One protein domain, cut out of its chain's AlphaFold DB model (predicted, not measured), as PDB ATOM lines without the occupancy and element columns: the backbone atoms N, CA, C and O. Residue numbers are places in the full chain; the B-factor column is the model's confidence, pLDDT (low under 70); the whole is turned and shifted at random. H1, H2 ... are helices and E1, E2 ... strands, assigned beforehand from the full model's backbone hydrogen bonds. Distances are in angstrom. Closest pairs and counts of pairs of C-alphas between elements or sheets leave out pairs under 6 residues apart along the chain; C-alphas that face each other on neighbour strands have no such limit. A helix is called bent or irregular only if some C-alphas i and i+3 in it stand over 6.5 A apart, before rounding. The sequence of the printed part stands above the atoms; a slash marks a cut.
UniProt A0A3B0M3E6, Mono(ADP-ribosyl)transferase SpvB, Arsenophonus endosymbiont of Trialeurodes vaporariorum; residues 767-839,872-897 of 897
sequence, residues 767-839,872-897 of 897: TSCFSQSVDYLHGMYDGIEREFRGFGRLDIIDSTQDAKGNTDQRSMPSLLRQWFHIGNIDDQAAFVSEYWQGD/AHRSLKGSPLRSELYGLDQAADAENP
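Overview. This is residues 767 to 839 and 872 to 897 of the 897 residues of the protein "Mono(ADP-ribosyl)transferase SpvB" of Arsenophonus endosymbiont of Trialeurodes vaporariorum (UniProt A0A3B0M3E6). What is the main picture? One long, flat, twisted sheet makes the body: E1 and E2 form a long bent hairpin, E3 and E4 are shorter strands beside it, and the short helix H1 packs over one face. What is it built of? The printed part has 99 residues with four named strands and one named helix, in the order E1, E2, E3, H1, E4; the sheet runs E1 E2 E3 E4, all antiparallel, and the class is mostly strand. How large is it? It is loose, with a radius of gyration of the C-alphas of 17.3 A, and spans 57 by 35 by 15 A.

Arrangement. How do the strands pair? Edge strand E1, residues 769 to 782, forms a hairpin with E2, residues 787 to 801, at 164 degrees, with N 773 and O 797 2.9 A apart. E3, residues 814 to 820, forms a hairpin with E2, with N 796 and O 816 2.8 A apart, and E1 E2 E3 are a meander, each strand the antiparallel neighbour of the one before. The other edge strand, E4, residues 880 to 887, is antiparallel to E3, with N 817 and O 884 2.8 A apart. Where do strands bend? E1 bends by 56 degrees at residue 778, and E2 by 59 degrees at residue 793. Where is the helix? H1, residues 827 to 834, is on the sheet at a height of 8.7 A, over E3 and along the strands, at 6 degrees to E3 on the local plane; their closest C-alphas, of Trp 819 and Phe 831, are 7.7 A apart. H1 is only just irregular, C-alphas 830 and 833 being 6.8 A apart, and 2 of its 4 O i to N i+4 pairs are within hydrogen-bond range.

Along the chain. Where does the first strand begin and the last end? C-alpha 769 of E1 is at (-33.920, 14.040, 50.172), and C-alpha 887 of E4 is at (-31.228, -3.362, 44.205). How long are the elements? From first to last C-alpha E1 measures 38.6 A, E2 38.9 A, E3 19.6 A, E4 21.1 A and H1 11.6 A.

Size, cuts and confidence. Is there a cut? Residues 840 to 871 are not printed, and C-alphas 839 and 872 are 31.6 A apart. Which link is long, and where is confidence low? The link from E2 to E3 is long, with 12 residues, and its residues 802 to 810 have pLDDT under 70.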
ATOM      1  N   THR A 767     -36.757  17.198  56.090       89.12
ATOM      2  CA  THR A 767     -35.343  17.257  55.674       89.12
ATOM      3  C   THR A 767     -34.845  15.988  54.977       89.12
ATOM      4  O   THR A 767     -33.637  15.764  54.875       89.12
ATOM      5  N   SER A 768     -35.768  15.139  54.510       89.50
ATOM      6  CA  SER A 768     -35.444  13.983  53.675       89.50
ATOM      7  C   SER A 768     -35.187  14.425  52.235       89.50
ATOM      8  O   SER A 768     -35.794  15.377  51.746       89.50
ATOM      9  N   CYS A 769     -34.264  13.747  51.557       91.00
ATOM     10  CA  CYS A 769     -33.920  14.040  50.172       91.00
ATOM     11  C   CYS A 769     -34.075  12.779  49.325       91.00
ATOM     12  O   CYS A 769     -33.389  11.783  49.557       91.00
ATOM     13  N   PHE A 770     -34.934  12.840  48.314       93.50
ATOM     14  CA  PHE A 770     -34.942  11.881  47.215       93.50
ATOM     15  C   PHE A 770     -33.982  12.364  46.123       93.50
ATOM     16  O   PHE A 770     -33.910  13.557  45.837       93.50
ATOM     17  N   SER A 771     -33.205  11.456  45.543       94.81
ATOM     18  CA  SER A 771     -32.212  11.761  44.516       94.81
ATOM     19  C   SER A 771     -32.293  10.728  43.401       94.81
ATOM     20  O   SER A 771     -31.985   9.560  43.640       94.81
ATOM     21  N   GLN A 772     -32.592  11.187  42.190       95.69
ATOM     22  CA  GLN A 772     -32.577  10.404  40.956       95.69
ATOM     23  C   GLN A 772     -31.411  10.873  40.083       95.69
ATOM     24  O   GLN A 772     -31.334  12.052  39.748       95.69
ATOM     25  N   SER A 773     -30.478   9.984  39.749       96.06
ATOM     26  CA  SER A 773     -29.337  10.277  38.864       96.06
ATOM     27  C   SER A 773     -29.429   9.444  37.596       96.06
ATOM     28  O   SER A 773     -29.885   8.306  37.657       96.06
ATOM     29  N   VAL A 774     -28.993   9.992  36.466       96.88
ATOM     30  CA  VAL A 774     -29.103   9.346  35.156       96.88
ATOM     31  C   VAL A 774     -27.789   9.447  34.402       96.88
ATOM     32  O   VAL A 774     -27.228  10.540  34.252       96.88
ATOM     33  N   ASP A 775     -27.346   8.300  33.895       96.50
ATOM     34  CA  ASP A 775     -26.265   8.192  32.927       96.50
ATOM     35  C   ASP A 775     -26.824   7.801  31.553       96.50
ATOM     36  O   ASP A 775     -27.673   6.914  31.433       96.50
ATOM     37  N   TYR A 776     -26.319   8.463  30.514       96.94
ATOM     38  CA  TYR A 776     -26.747   8.289  29.127       96.94
ATOM     39  C   TYR A 776     -25.622   7.675  28.298       96.94
ATOM     40  O   TYR A 776     -24.486   8.144  28.362       96.94
ATOM     41  N   LEU A 777     -25.932   6.651  27.504       95.38
ATOM     42  CA  LEU A 777     -24.969   5.976  26.629       95.38
ATOM     43  C   LEU A 777     -25.545   5.756  25.229       95.38
ATOM     44  O   LEU A 777     -26.764   5.771  25.032       95.38
ATOM     45  N   HIS A 778     -24.661   5.511  24.257       93.88
ATOM     46  CA  HIS A 778     -25.038   5.220  22.867       93.88
ATOM     47  C   HIS A 778     -25.870   6.343  22.224       93.88
ATOM     48  O   HIS A 778     -26.925   6.093  21.640       93.88
ATOM     49  N   GLY A 779     -25.432   7.597  22.381       93.69
ATOM     50  CA  GLY A 779     -26.092   8.760  21.777       93.69
ATOM     51  C   GLY A 779     -25.939   8.790  20.254       93.69
ATOM     52  O   GLY A 779     -24.839   8.585  19.743       93.69
ATOM     53  N   MET A 780     -27.028   9.072  19.532       91.00
ATOM     54  CA  MET A 780     -27.064   9.017  18.066       91.00
ATOM     55  C   MET A 780     -27.679  10.273  17.442       91.00
ATOM     56  O   MET A 780     -28.828  10.634  17.714       91.00
ATOM     57  N   TYR A 781     -26.936  10.883  16.525       90.69
ATOM     58  CA  TYR A 781     -27.427  11.858  15.562       90.69
ATOM     59  C   TYR A 781     -27.366  11.268  14.155       90.69
ATOM     60  O   TYR A 781     -26.347  10.728  13.727       90.69
ATOM     61  N   ASP A 782     -28.471  11.366  13.427       88.50
ATOM     62  CA  ASP A 782     -28.553  10.958  12.033       88.50
ATOM     63  C   ASP A 782     -28.295  12.156  11.113       88.50
ATOM     64  O   ASP A 782     -29.149  13.032  10.973       88.50
ATOM     65  N   GLY A 783     -27.134  12.175  10.455       81.25
ATOM     66  CA  GLY A 783     -26.732  13.235   9.523       81.25
ATOM     67  C   GLY A 783     -27.510  13.270   8.196       81.25
ATOM     68  O   GLY A 783     -27.493  14.281   7.484       81.25
ATOM     69  N   ILE A 784     -28.236  12.199   7.846       81.19
ATOM     70  CA  ILE A 784     -29.062  12.173   6.630       81.19
ATOM     71  C   ILE A 784     -30.310  13.031   6.854       81.19
ATOM     72  O   ILE A 784     -30.510  14.027   6.150       81.19
ATOM     73  N   GLU A 785     -31.103  12.685   7.871       85.25
ATOM     74  CA  GLU A 785     -32.323  13.415   8.248       85.25
ATOM     75  C   GLU A 785     -32.052  14.632   9.144       85.25
ATOM     76  O   GLU A 785     -32.975  15.395   9.424       85.25
ATOM     77  N   ARG A 786     -30.794  14.843   9.557       84.81
ATOM     78  CA  ARG A 786     -30.348  15.917  10.461       84.81
ATOM     79  C   ARG A 786     -31.104  15.909  11.782       84.81
ATOM     80  O   ARG A 786     -31.604  16.929  12.255       84.81
ATOM     81  N   GLU A 787     -31.196  14.730  12.374       88.94
ATOM     82  CA  GLU A 787     -32.092  14.468  13.487       88.94
ATOM     83  C   GLU A 787     -31.377  13.770  14.638       88.94
ATOM     84  O   GLU A 787     -30.751  12.723  14.472       88.94
ATOM     85  N   PHE A 788     -31.558  14.305  15.843       92.00
ATOM     86  CA  PHE A 788     -31.191  13.599  17.061       92.00
ATOM     87  C   PHE A 788     -32.167  12.442  17.322       92.00
ATOM     88  O   PHE A 788     -33.381  12.638  17.405       92.00
ATOM     89  N   ARG A 789     -31.634  11.218  17.422       92.81
ATOM     90  CA  ARG A 789     -32.428   9.990  17.580       92.81
ATOM     91  C   ARG A 789     -32.651   9.585  19.036       92.81
ATOM     92  O   ARG A 789     -33.552   8.788  19.286       92.81
ATOM     93  N   GLY A 790     -31.860  10.126  19.961       94.44
ATOM     94  CA  GLY A 790     -31.860   9.750  21.373       94.44
ATOM     95  C   GLY A 790     -30.635   8.925  21.780       94.44
ATOM     96  O   GLY A 790     -29.673   8.777  21.021       94.44
ATOM     97  N   PHE A 791     -30.698   8.392  22.996       96.44
ATOM     98  CA  PHE A 791     -29.709   7.519  23.619       96.44
ATOM     99  C   PHE A 791     -30.196   6.071  23.642       96.44
ATOM    100  O   PHE A 791     -31.347   5.790  23.982       96.44
ATOM    101  N   GLY A 792     -29.306   5.141  23.290       95.56
ATOM    102  CA  GLY A 792     -29.612   3.711  23.244       95.56
ATOM    103  C   GLY A 792     -29.686   3.042  24.614       95.56
ATOM    104  O   GLY A 792     -30.323   1.994  24.726       95.56
ATOM    105  N   ARG A 793     -29.087   3.633  25.659       96.31
ATOM    106  CA  ARG A 793     -29.193   3.130  27.036       96.31
ATOM    107  C   ARG A 793     -29.232   4.244  28.076       96.31
ATOM    108  O   ARG A 793     -28.458   5.196  27.993       96.31
ATOM    109  N   LEU A 794     -30.103   4.065  29.068       97.56
ATOM    110  CA  LEU A 794     -30.204   4.870  30.282       97.56
ATOM    111  C   LEU A 794     -29.943   3.987  31.506       97.56
ATOM    112  O   LEU A 794     -30.563   2.933  31.651       97.56
ATOM    113  N   ASP A 795     -29.083   4.457  32.405       97.19
ATOM    114  CA  ASP A 795     -28.890   3.884  33.738       97.19
ATOM    115  C   ASP A 795     -29.413   4.909  34.763       97.19
ATOM    116  O   ASP A 795     -28.823   5.975  34.932       97.19
ATOM    117  N   ILE A 796     -30.541   4.610  35.416       97.12
ATOM    118  CA  ILE A 796     -31.219   5.495  36.375       97.12
ATOM    119  C   ILE A 796     -31.011   4.953  37.788       97.12
ATOM    120  O   ILE A 796     -31.388   3.821  38.078       97.12
ATOM    121  N   ILE A 797     -30.435   5.761  38.674       96.62
ATOM    122  CA  ILE A 797     -30.213   5.418  40.079       96.62
ATOM    123  C   ILE A 797     -31.106   6.281  40.961       96.62
ATOM    124  O   ILE A 797     -30.886   7.489  41.075       96.62
ATOM    125  N   ASP A 798     -32.042   5.637  41.651       94.94
ATOM    126  CA  ASP A 798     -32.886   6.263  42.665       94.94
ATOM    127  C   ASP A 798     -32.327   5.972  44.057       94.94
ATOM    128  O   ASP A 798     -31.950   4.845  44.381       94.94
ATOM    129  N   SER A 799     -32.263   6.995  44.904       91.44
ATOM    130  CA  SER A 799     -31.770   6.881  46.276       91.44
ATOM    131  C   SER A 799     -32.497   7.844  47.206       91.44
ATOM    132  O   SER A 799     -32.825   8.965  46.818       91.44
ATOM    133  N   THR A 800     -32.702   7.427  48.455       85.12
ATOM    134  CA  THR A 800     -33.292   8.272  49.500       85.12
ATOM    135  C   THR A 800     -32.276   8.493  50.610       85.12
ATOM    136  O   THR A 800     -31.663   7.550  51.112       85.12
ATOM    137  N   GLN A 801     -32.088   9.749  51.001       77.94
ATOM    138  CA  GLN A 801     -31.318  10.132  52.175       77.94
ATOM    139  C   GLN A 801     -32.274  10.653  53.244       77.94
ATOM    140  O   GLN A 801     -32.811  11.755  53.130       77.94
ATOM    141  N   ASP A 802     -32.475   9.856  54.290       68.12
ATOM    142  CA  ASP A 802     -33.295  10.253  55.430       68.12
ATOM    143  C   ASP A 802     -32.552  11.246  56.333       68.12
ATOM    144  O   ASP A 802     -31.323  11.209  56.476       68.12
ATOM    145  N   ALA A 803     -33.317  12.112  56.997       62.25
ATOM    146  CA  ALA A 803     -32.798  13.028  58.000       62.25
ATOM    147  C   ALA A 803     -31.989  12.283  59.077       62.25
ATOM    148  O   ALA A 803     -32.343  11.179  59.505       62.25
ATOM    149  N   LYS A 804     -30.896  12.900  59.553       57.66
ATOM    150  CA  LYS A 804     -30.042  12.346  60.617       57.66
ATOM    151  C   LYS A 804     -30.876  12.082  61.880       57.66
ATOM    152  O   LYS A 804     -31.083  12.995  62.674       57.66
ATOM    153  N   GLY A 805     -31.321  10.840  62.085       55.75
ATOM    154  CA  GLY A 805     -32.081  10.465  63.281       55.75
ATOM    155  C   GLY A 805     -32.960   9.214  63.200       55.75
ATOM    156  O   GLY A 805     -33.331   8.719  64.260       55.75
ATOM    157  N   ASN A 806     -33.262   8.666  62.015       56.56
ATOM    158  CA  ASN A 806     -34.082   7.451  61.896       56.56
ATOM    159  C   ASN A 806     -33.252   6.190  61.571       56.56
ATOM    160  O   ASN A 806     -32.375   6.226  60.717       56.56
ATOM    161  N   THR A 807     -33.547   5.135  62.347       54.16
ATOM    162  CA  THR A 807     -33.249   3.679  62.289       54.16
ATOM    163  C   THR A 807     -32.146   3.104  61.380       54.16
ATOM    164  O   THR A 807     -31.932   3.527  60.254       54.16
ATOM    165  N   ASP A 808     -31.549   1.985  61.823       56.94
ATOM    166  CA  ASP A 808     -30.584   1.143  61.078       56.94
ATOM    167  C   ASP A 808     -31.108   0.552  59.742       56.94
ATOM    168  O   ASP A 808     -30.354  -0.095  59.018       56.94
ATOM    169  N   GLN A 809     -32.386   0.754  59.397       57.44
ATOM    170  CA  GLN A 809     -32.997   0.323  58.135       57.44
ATOM    171  C   GLN A 809     -33.124   1.516  57.184       57.44
ATOM    172  O   GLN A 809     -34.012   2.348  57.353       57.44
ATOM    173  N   ARG A 810     -32.230   1.591  56.194       67.12
ATOM    174  CA  ARG A 810     -32.260   2.577  55.105       67.12
ATOM    175  C   ARG A 810     -32.735   1.906  53.824       67.12
ATOM    176  O   ARG A 810     -32.333   0.773  53.556       67.12
ATOM    177  N   SER A 811     -33.533   2.608  53.023       77.06
ATOM    178  CA  SER A 811     -33.809   2.189  51.647       77.06
ATOM    179  C   SER A 811     -32.502   2.213  50.857       77.06
ATOM    180  O   SER A 811     -31.871   3.264  50.723       77.06
ATOM    181  N   MET A 812     -32.067   1.047  50.385       86.06
ATOM    182  CA  MET A 812     -30.891   0.952  49.524       86.06
ATOM    183  C   MET A 812     -31.229   1.515  48.136       86.06
ATOM    184  O   MET A 812     -32.391   1.435  47.729       86.06
ATOM    185  N   PRO A 813     -30.259   2.102  47.414       91.44
ATOM    186  CA  PRO A 813     -30.516   2.636  46.084       91.44
ATOM    187  C   PRO A 813     -31.001   1.555  45.111       91.44
ATOM    188  O   PRO A 813     -30.590   0.400  45.219       91.44
ATOM    189  N   SER A 814     -31.822   1.927  44.135       94.56
ATOM    190  CA  SER A 814     -32.211   1.050  43.026       94.56
ATOM    191  C   SER A 814     -31.599   1.535  41.721       94.56
ATOM    192  O   SER A 814     -31.549   2.739  41.487       94.56
ATOM    193  N   LEU A 815     -31.172   0.608  40.865       96.62
ATOM    194  CA  LEU A 815     -30.679   0.886  39.516       96.62
ATOM    195  C   LEU A 815     -31.673   0.334  38.492       96.62
ATOM    196  O   LEU A 815     -31.828  -0.876  38.368       96.62
ATOM    197  N   LEU A 816     -32.316   1.214  37.737       97.12
ATOM    198  CA  LEU A 816     -33.129   0.870  36.579       97.12
ATOM    199  C   LEU A 816     -32.292   1.075  35.313       97.12
ATOM    200  O   LEU A 816     -31.952   2.203  34.965       97.12
ATOM    201  N   ARG A 817     -31.971  -0.011  34.611       97.81
ATOM    202  CA  ARG A 817     -31.277   0.031  33.321       97.81
ATOM    203  C   ARG A 817     -32.258  -0.209  32.185       97.81
ATOM    204  O   ARG A 817     -32.957  -1.223  32.168       97.81
ATOM    205  N   GLN A 818     -32.304   0.705  31.224       97.25
ATOM    206  CA  GLN A 818     -33.229   0.655  30.094       97.25
ATOM    207  C   GLN A 818     -32.488   0.809  28.776       97.25
ATOM    208  O   GLN A 818     -31.602   1.648  28.657       97.25
ATOM    209  N   TRP A 819     -32.885   0.029  27.774       96.50
ATOM    210  CA  TRP A 819     -32.373   0.139  26.412       96.50
ATOM    211  C   TRP A 819     -33.477   0.563  25.464       96.50
ATOM    212  O   TRP A 819     -34.617   0.111  25.594       96.50
ATOM    213  N   PHE A 820     -33.117   1.366  24.471       95.81
ATOM    214  CA  PHE A 820     -34.031   1.926  23.489       95.81
ATOM    215  C   PHE A 820     -33.486   1.735  22.079       95.81
ATOM    216  O   PHE A 820     -32.279   1.712  21.847       95.81
ATOM    217  N   HIS A 821     -34.391   1.621  21.117       93.94
ATOM    218  CA  HIS A 821     -34.035   1.763  19.716       93.94
ATOM    219  C   HIS A 821     -33.581   3.203  19.438       93.94
ATOM    220  O   HIS A 821     -34.311   4.150  19.720       93.94
ATOM    221  N   ILE A 822     -32.421   3.368  18.807       92.44
ATOM    222  CA  ILE A 822     -31.951   4.645  18.226       92.44
ATOM    223  C   ILE A 822     -32.224   4.698  16.714       92.44
ATOM    224  O   ILE A 822     -31.964   5.687  16.024       92.44
ATOM    225  N   GLY A 823     -32.839   3.637  16.195       89.50
ATOM    226  CA  GLY A 823     -33.307   3.539  14.825       89.50
ATOM    227  C   GLY A 823     -32.214   3.133  13.846       89.50
ATOM    228  O   GLY A 823     -32.347   3.443  12.661       89.50
ATOM    229  N   ASN A 824     -31.175   2.437  14.328       86.38
ATOM    230  CA  ASN A 824     -30.242   1.710  13.473       86.38
ATOM    231  C   ASN A 824     -30.704   0.259  13.285       86.38
ATOM    232  O   ASN A 824     -31.523  -0.288  14.032       86.38
ATOM    233  N   ILE A 825     -30.162  -0.381  12.251       82.81
ATOM    234  CA  ILE A 825     -30.482  -1.772  11.917       82.81
ATOM    235  C   ILE A 825     -29.948  -2.765  12.956       82.81
ATOM    236  O   ILE A 825     -30.601  -3.768  13.246       82.81
ATOM    237  N   ASP A 826     -28.803  -2.443  13.558       83.38
ATOM    238  CA  ASP A 826     -28.057  -3.344  14.433       83.38
ATOM    239  C   ASP A 826     -28.315  -3.119  15.931       83.38
ATOM    240  O   ASP A 826     -27.730  -3.839  16.735       83.38
ATOM    241  N   ASP A 827     -29.210  -2.199  16.323       84.50
ATOM    242  CA  ASP A 827     -29.474  -1.834  17.733       84.50
ATOM    243  C   ASP A 827     -29.626  -3.068  18.638       84.50
ATOM    244  O   ASP A 827     -28.959  -3.213  19.662       84.50
ATOM    245  N   GLN A 828     -30.462  -4.024  18.221       81.75
ATOM    246  CA  GLN A 828     -30.693  -5.252  18.984       81.75
ATOM    247  C   GLN A 828     -29.431  -6.110  19.115       81.75
ATOM    248  O   GLN A 828     -29.186  -6.676  20.174       81.75
ATOM    249  N   ALA A 829     -28.636  -6.235  18.053       84.94
ATOM    250  CA  ALA A 829     -27.418  -7.038  18.083       84.94
ATOM    251  C   ALA A 829     -26.314  -6.358  18.907       84.94
ATOM    252  O   ALA A 829     -25.590  -7.044  19.630       84.94
ATOM    253  N   ALA A 830     -26.220  -5.029  18.829       84.62
ATOM    254  CA  ALA A 830     -25.247  -4.227  19.557       84.62
ATOM    255  C   ALA A 830     -25.459  -4.322  21.079       84.62
ATOM    256  O   ALA A 830     -24.513  -4.593  21.822       84.62
ATOM    257  N   PHE A 831     -26.706  -4.193  21.545       89.81
ATOM    258  CA  PHE A 831     -27.004  -4.095  22.978       89.81
ATOM    259  C   PHE A 831     -27.162  -5.440  23.697       89.81
ATOM    260  O   PHE A 831     -27.017  -5.496  24.915       89.81
ATOM    261  N   VAL A 832     -27.377  -6.553  22.982       88.25
ATOM    262  CA  VAL A 832     -27.533  -7.888  23.605       88.25
ATOM    263  C   VAL A 832     -26.348  -8.277  24.492       88.25
ATOM    264  O   VAL A 832     -26.538  -8.967  25.492       88.25
ATOM    265  N   SER A 833     -25.137  -7.822  24.156       87.44
ATOM    266  CA  SER A 833     -23.937  -8.092  24.959       87.44
ATOM    267  C   SER A 833     -23.920  -7.379  26.319       87.44
ATOM    268  O   SER A 833     -23.145  -7.763  27.194       87.44
ATOM    269  N   GLU A 834     -24.773  -6.372  26.504       91.56
ATOM    270  CA  GLU A 834     -24.894  -5.579  27.731       91.56
ATOM    271  C   GLU A 834     -26.005  -6.075  28.658       91.56
ATOM    272  O   GLU A 834     -26.041  -5.707  29.829       91.56
ATOM    273  N   TYR A 835     -26.915  -6.898  28.136       92.69
ATOM    274  CA  TYR A 835     -28.022  -7.467  28.896       92.69
ATOM    275  C   TYR A 835     -27.519  -8.447  29.948       92.69
ATOM    276  O   TYR A 835     -26.542  -9.166  29.718       92.69
ATOM    277  N   TRP A 836     -28.247  -8.575  31.055       93.62
ATOM    278  CA  TRP A 836     -27.936  -9.586  32.057       93.62
ATOM    279  C   TRP A 836     -28.040 -11.012  31.487       93.62
ATOM    280  O   TRP A 836     -29.055 -11.393  30.894       93.62
ATOM    281  N   GLN A 837     -26.972 -11.797  31.684       91.00
ATOM    282  CA  GLN A 837     -26.791 -13.163  31.157       91.00
ATOM    283  C   GLN A 837     -26.811 -14.250  32.252       91.00
ATOM    284  O   GLN A 837     -26.370 -15.378  32.014       91.00
ATOM    285  N   GLY A 838     -27.247 -13.927  33.474       91.00
ATOM    286  CA  GLY A 838     -27.194 -14.871  34.596       91.00
ATOM    287  C   GLY A 838     -28.189 -16.034  34.475       91.00
ATOM    288  O   GLY A 838     -27.875 -17.148  34.902       91.00
ATOM    289  N   ASP A 839     -29.336 -15.827  33.820       92.50
ATOM    290  CA  ASP A 839     -30.302 -16.886  33.522       92.50
ATOM    291  C   ASP A 839     -30.009 -17.552  32.174       92.50
ATOM    292  O   ASP A 839     -30.346 -17.056  31.100       92.50
ATOM    293  N   ALA A 872     -37.881   2.129   7.953       89.50
ATOM    294  CA  ALA A 872     -38.493   1.181   8.871       89.50
ATOM    295  C   ALA A 872     -37.779   1.179  10.230       89.50
ATOM    296  O   ALA A 872     -38.430   1.295  11.266       89.50
ATOM    297  N   HIS A 873     -36.444   1.133  10.245       89.56
ATOM    298  CA  HIS A 873     -35.678   1.207  11.489       89.56
ATOM    299  C   HIS A 873     -35.769   2.583  12.150       89.56
ATOM    300  O   HIS A 873     -35.985   2.653  13.358       89.56
ATOM    301  N   ARG A 874     -35.735   3.679  11.378       91.50
ATOM    302  CA  ARG A 874     -35.968   5.032  11.907       91.50
ATOM    303  C   ARG A 874     -37.293   5.140  12.659       91.50
ATOM    304  O   ARG A 874     -37.352   5.846  13.660       91.50
ATOM    305  N   SER A 875     -38.336   4.434  12.219       91.38
ATOM    306  CA  SER A 875     -39.647   4.451  12.884       91.38
ATOM    307  C   SER A 875     -39.652   3.875  14.302       91.38
ATOM    308  O   SER A 875     -40.557   4.179  15.070       91.38
ATOM    309  N   LEU A 876     -38.625   3.102  14.669       91.94
ATOM    310  CA  LEU A 876     -38.488   2.503  15.994       91.94
ATOM    311  C   LEU A 876     -37.817   3.430  17.012       91.94
ATOM    312  O   LEU A 876     -37.812   3.085  18.191       91.94
ATOM    313  N   LYS A 877     -37.249   4.572  16.597       92.06
ATOM    314  CA  LYS A 877     -36.499   5.470  17.493       92.06
ATOM    315  C   LYS A 877     -37.273   5.767  18.792       92.06
ATOM    316  O   LYS A 877     -38.479   6.006  18.761       92.06
ATOM    317  N   GLY A 878     -36.587   5.722  19.930       91.56
ATOM    318  CA  GLY A 878     -37.159   5.934  21.263       91.56
ATOM    319  C   GLY A 878     -38.020   4.783  21.803       91.56
ATOM    320  O   GLY A 878     -38.447   4.843  22.952       91.56
ATOM    321  N   SER A 879     -38.274   3.721  21.028       92.44
ATOM    322  CA  SER A 879     -39.057   2.575  21.509       92.44
ATOM    323  C   SER A 879     -38.237   1.717  22.480       92.44
ATOM    324  O   SER A 879     -37.076   1.417  22.182       92.44
ATOM    325  N   PRO A 880     -38.814   1.272  23.612       93.62
ATOM    326  CA  PRO A 880     -38.100   0.458  24.589       93.62
ATOM    327  C   PRO A 880     -37.772  -0.934  24.030       93.62
ATOM    328  O   PRO A 880     -38.626  -1.613  23.460       93.62
ATOM    329  N   LEU A 881     -36.530  -1.369  24.235       92.56
ATOM    330  CA  LEU A 881     -36.016  -2.697  23.892       92.56
ATOM    331  C   LEU A 881     -36.017  -3.643  25.095       92.56
ATOM    332  O   LEU A 881     -36.383  -4.813  24.967       92.56
ATOM    333  N   ARG A 882     -35.567  -3.151  26.252       93.81
ATOM    334  CA  ARG A 882     -35.403  -3.935  27.481       93.81
ATOM    335  C   ARG A 882     -35.368  -3.013  28.696       93.81
ATOM    336  O   ARG A 882     -34.957  -1.861  28.582       93.81
ATOM    337  N   SER A 883     -35.773  -3.538  29.846       96.00
ATOM    338  CA  SER A 883     -35.691  -2.873  31.144       96.00
ATOM    339  C   SER A 883     -35.278  -3.900  32.198       96.00
ATOM    340  O   SER A 883     -35.854  -4.985  32.238       96.00
ATOM    341  N   GLU A 884     -34.299  -3.566  33.030       97.06
ATOM    342  CA  GLU A 884     -33.781  -4.384  34.135       97.06
ATOM    343  C   GLU A 884     -33.738  -3.529  35.408       97.06
ATOM    344  O   GLU A 884     -33.334  -2.369  35.338       97.06
ATOM    345  N   LEU A 885     -34.173  -4.062  36.553       97.06
ATOM    346  CA  LEU A 885     -34.258  -3.320  37.815       97.06
ATOM    347  C   LEU A 885     -33.453  -4.032  38.903       97.06
ATOM    348  O   LEU A 885     -33.787  -5.135  39.293       97.06
ATOM    349  N   TYR A 886     -32.442  -3.371  39.445       95.62
ATOM    350  CA  TYR A 886     -31.543  -3.923  40.452       95.62
ATOM    351  C   TYR A 886     -31.702  -3.211  41.793       95.62
ATOM    352  O   TYR A 886     -31.930  -1.998  41.840       95.62
ATOM    353  N   GLY A 887     -31.497  -3.941  42.889       93.44
ATOM    354  CA  GLY A 887     -31.228  -3.362  44.205       93.44
ATOM    355  C   GLY A 887     -29.721  -3.213  44.414       93.44
ATOM    356  O   GLY A 887     -28.997  -4.203  44.395       93.44
ATOM    357  N   LEU A 888     -29.227  -1.992  44.634       90.06
ATOM    358  CA  LEU A 888     -27.817  -1.734  44.952       90.06
ATOM    359  C   LEU A 888     -27.562  -1.928  46.452       90.06
ATOM    360  O   LEU A 888     -27.113  -1.017  47.156       90.06
ATOM    361  N   ASP A 889     -27.901  -3.112  46.952       85.88
ATOM    362  CA  ASP A 889     -27.654  -3.525  48.325       85.88
ATOM    363  C   ASP A 889     -26.397  -4.411  48.443       85.88
ATOM    364  O   ASP A 889     -25.607  -4.548  47.511       85.88
ATOM    365  N   GLN A 890     -26.136  -4.933  49.643       84.75
ATOM    366  CA  GLN A 890     -25.007  -5.841  49.891       84.75
ATOM    367  C   GLN A 890     -25.437  -7.317  49.875       84.75
ATOM    368  O   GLN A 890     -24.731  -8.166  50.428       84.75
ATOM    369  N   ALA A 891     -26.610  -7.634  49.316       86.62
ATOM    370  CA  ALA A 891     -27.085  -9.003  49.235       86.62
ATOM    371  C   ALA A 891     -26.252  -9.814  48.232       86.62
ATOM    372  O   ALA A 891     -25.624  -9.286  47.313       86.62
ATOM    373  N   ALA A 892     -26.223 -11.136  48.420       84.94
ATOM    374  CA  ALA A 892     -25.453 -12.034  47.556       84.94
ATOM    375  C   ALA A 892     -25.989 -12.082  46.111       84.94
ATOM    376  O   ALA A 892     -25.293 -12.541  45.211       84.94
ATOM    377  N   ASP A 893     -27.224 -11.633  45.913       87.00
ATOM    378  CA  ASP A 893     -27.968 -11.574  44.664       87.00
ATOM    379  C   ASP A 893     -28.148 -10.144  44.124       87.00
ATOM    380  O   ASP A 893     -28.889  -9.972  43.167       87.00
ATOM    381  N   ALA A 894     -27.428  -9.141  44.646       85.25
ATOM    382  CA  ALA A 894     -27.512  -7.742  44.190       85.25
ATOM    383  C   ALA A 894     -27.155  -7.533  42.698       85.25
ATOM    384  O   ALA A 894     -27.565  -6.554  42.078       85.25
ATOM    385  N   GLU A 895     -26.395  -8.458  42.097       86.81
ATOM    386  CA  GLU A 895     -26.086  -8.462  40.656       86.81
ATOM    387  C   GLU A 895     -27.197  -9.101  39.793       86.81
ATOM    388  O   GLU A 895     -27.065  -9.167  38.565       86.81
ATOM    389  N   ASN A 896     -28.284  -9.584  40.404       90.00
ATOM    390  CA  ASN A 896     -29.449 -10.134  39.712       90.00
ATOM    391  C   ASN A 896     -30.571  -9.075  39.627       90.00
ATOM    392  O   ASN A 896     -30.872  -8.451  40.647       90.00
ATOM    393  N   PRO A 897     -31.168  -8.863  38.437       89.19
ATOM    394  CA  PRO A 897     -32.284  -7.937  38.233       89.19
ATOM    395  C   PRO A 897     -33.652  -8.517  38.625       89.19
ATOM    396  O   PRO A 897     -33.742  -9.740  38.895       89.19
TER     397      PRO A 897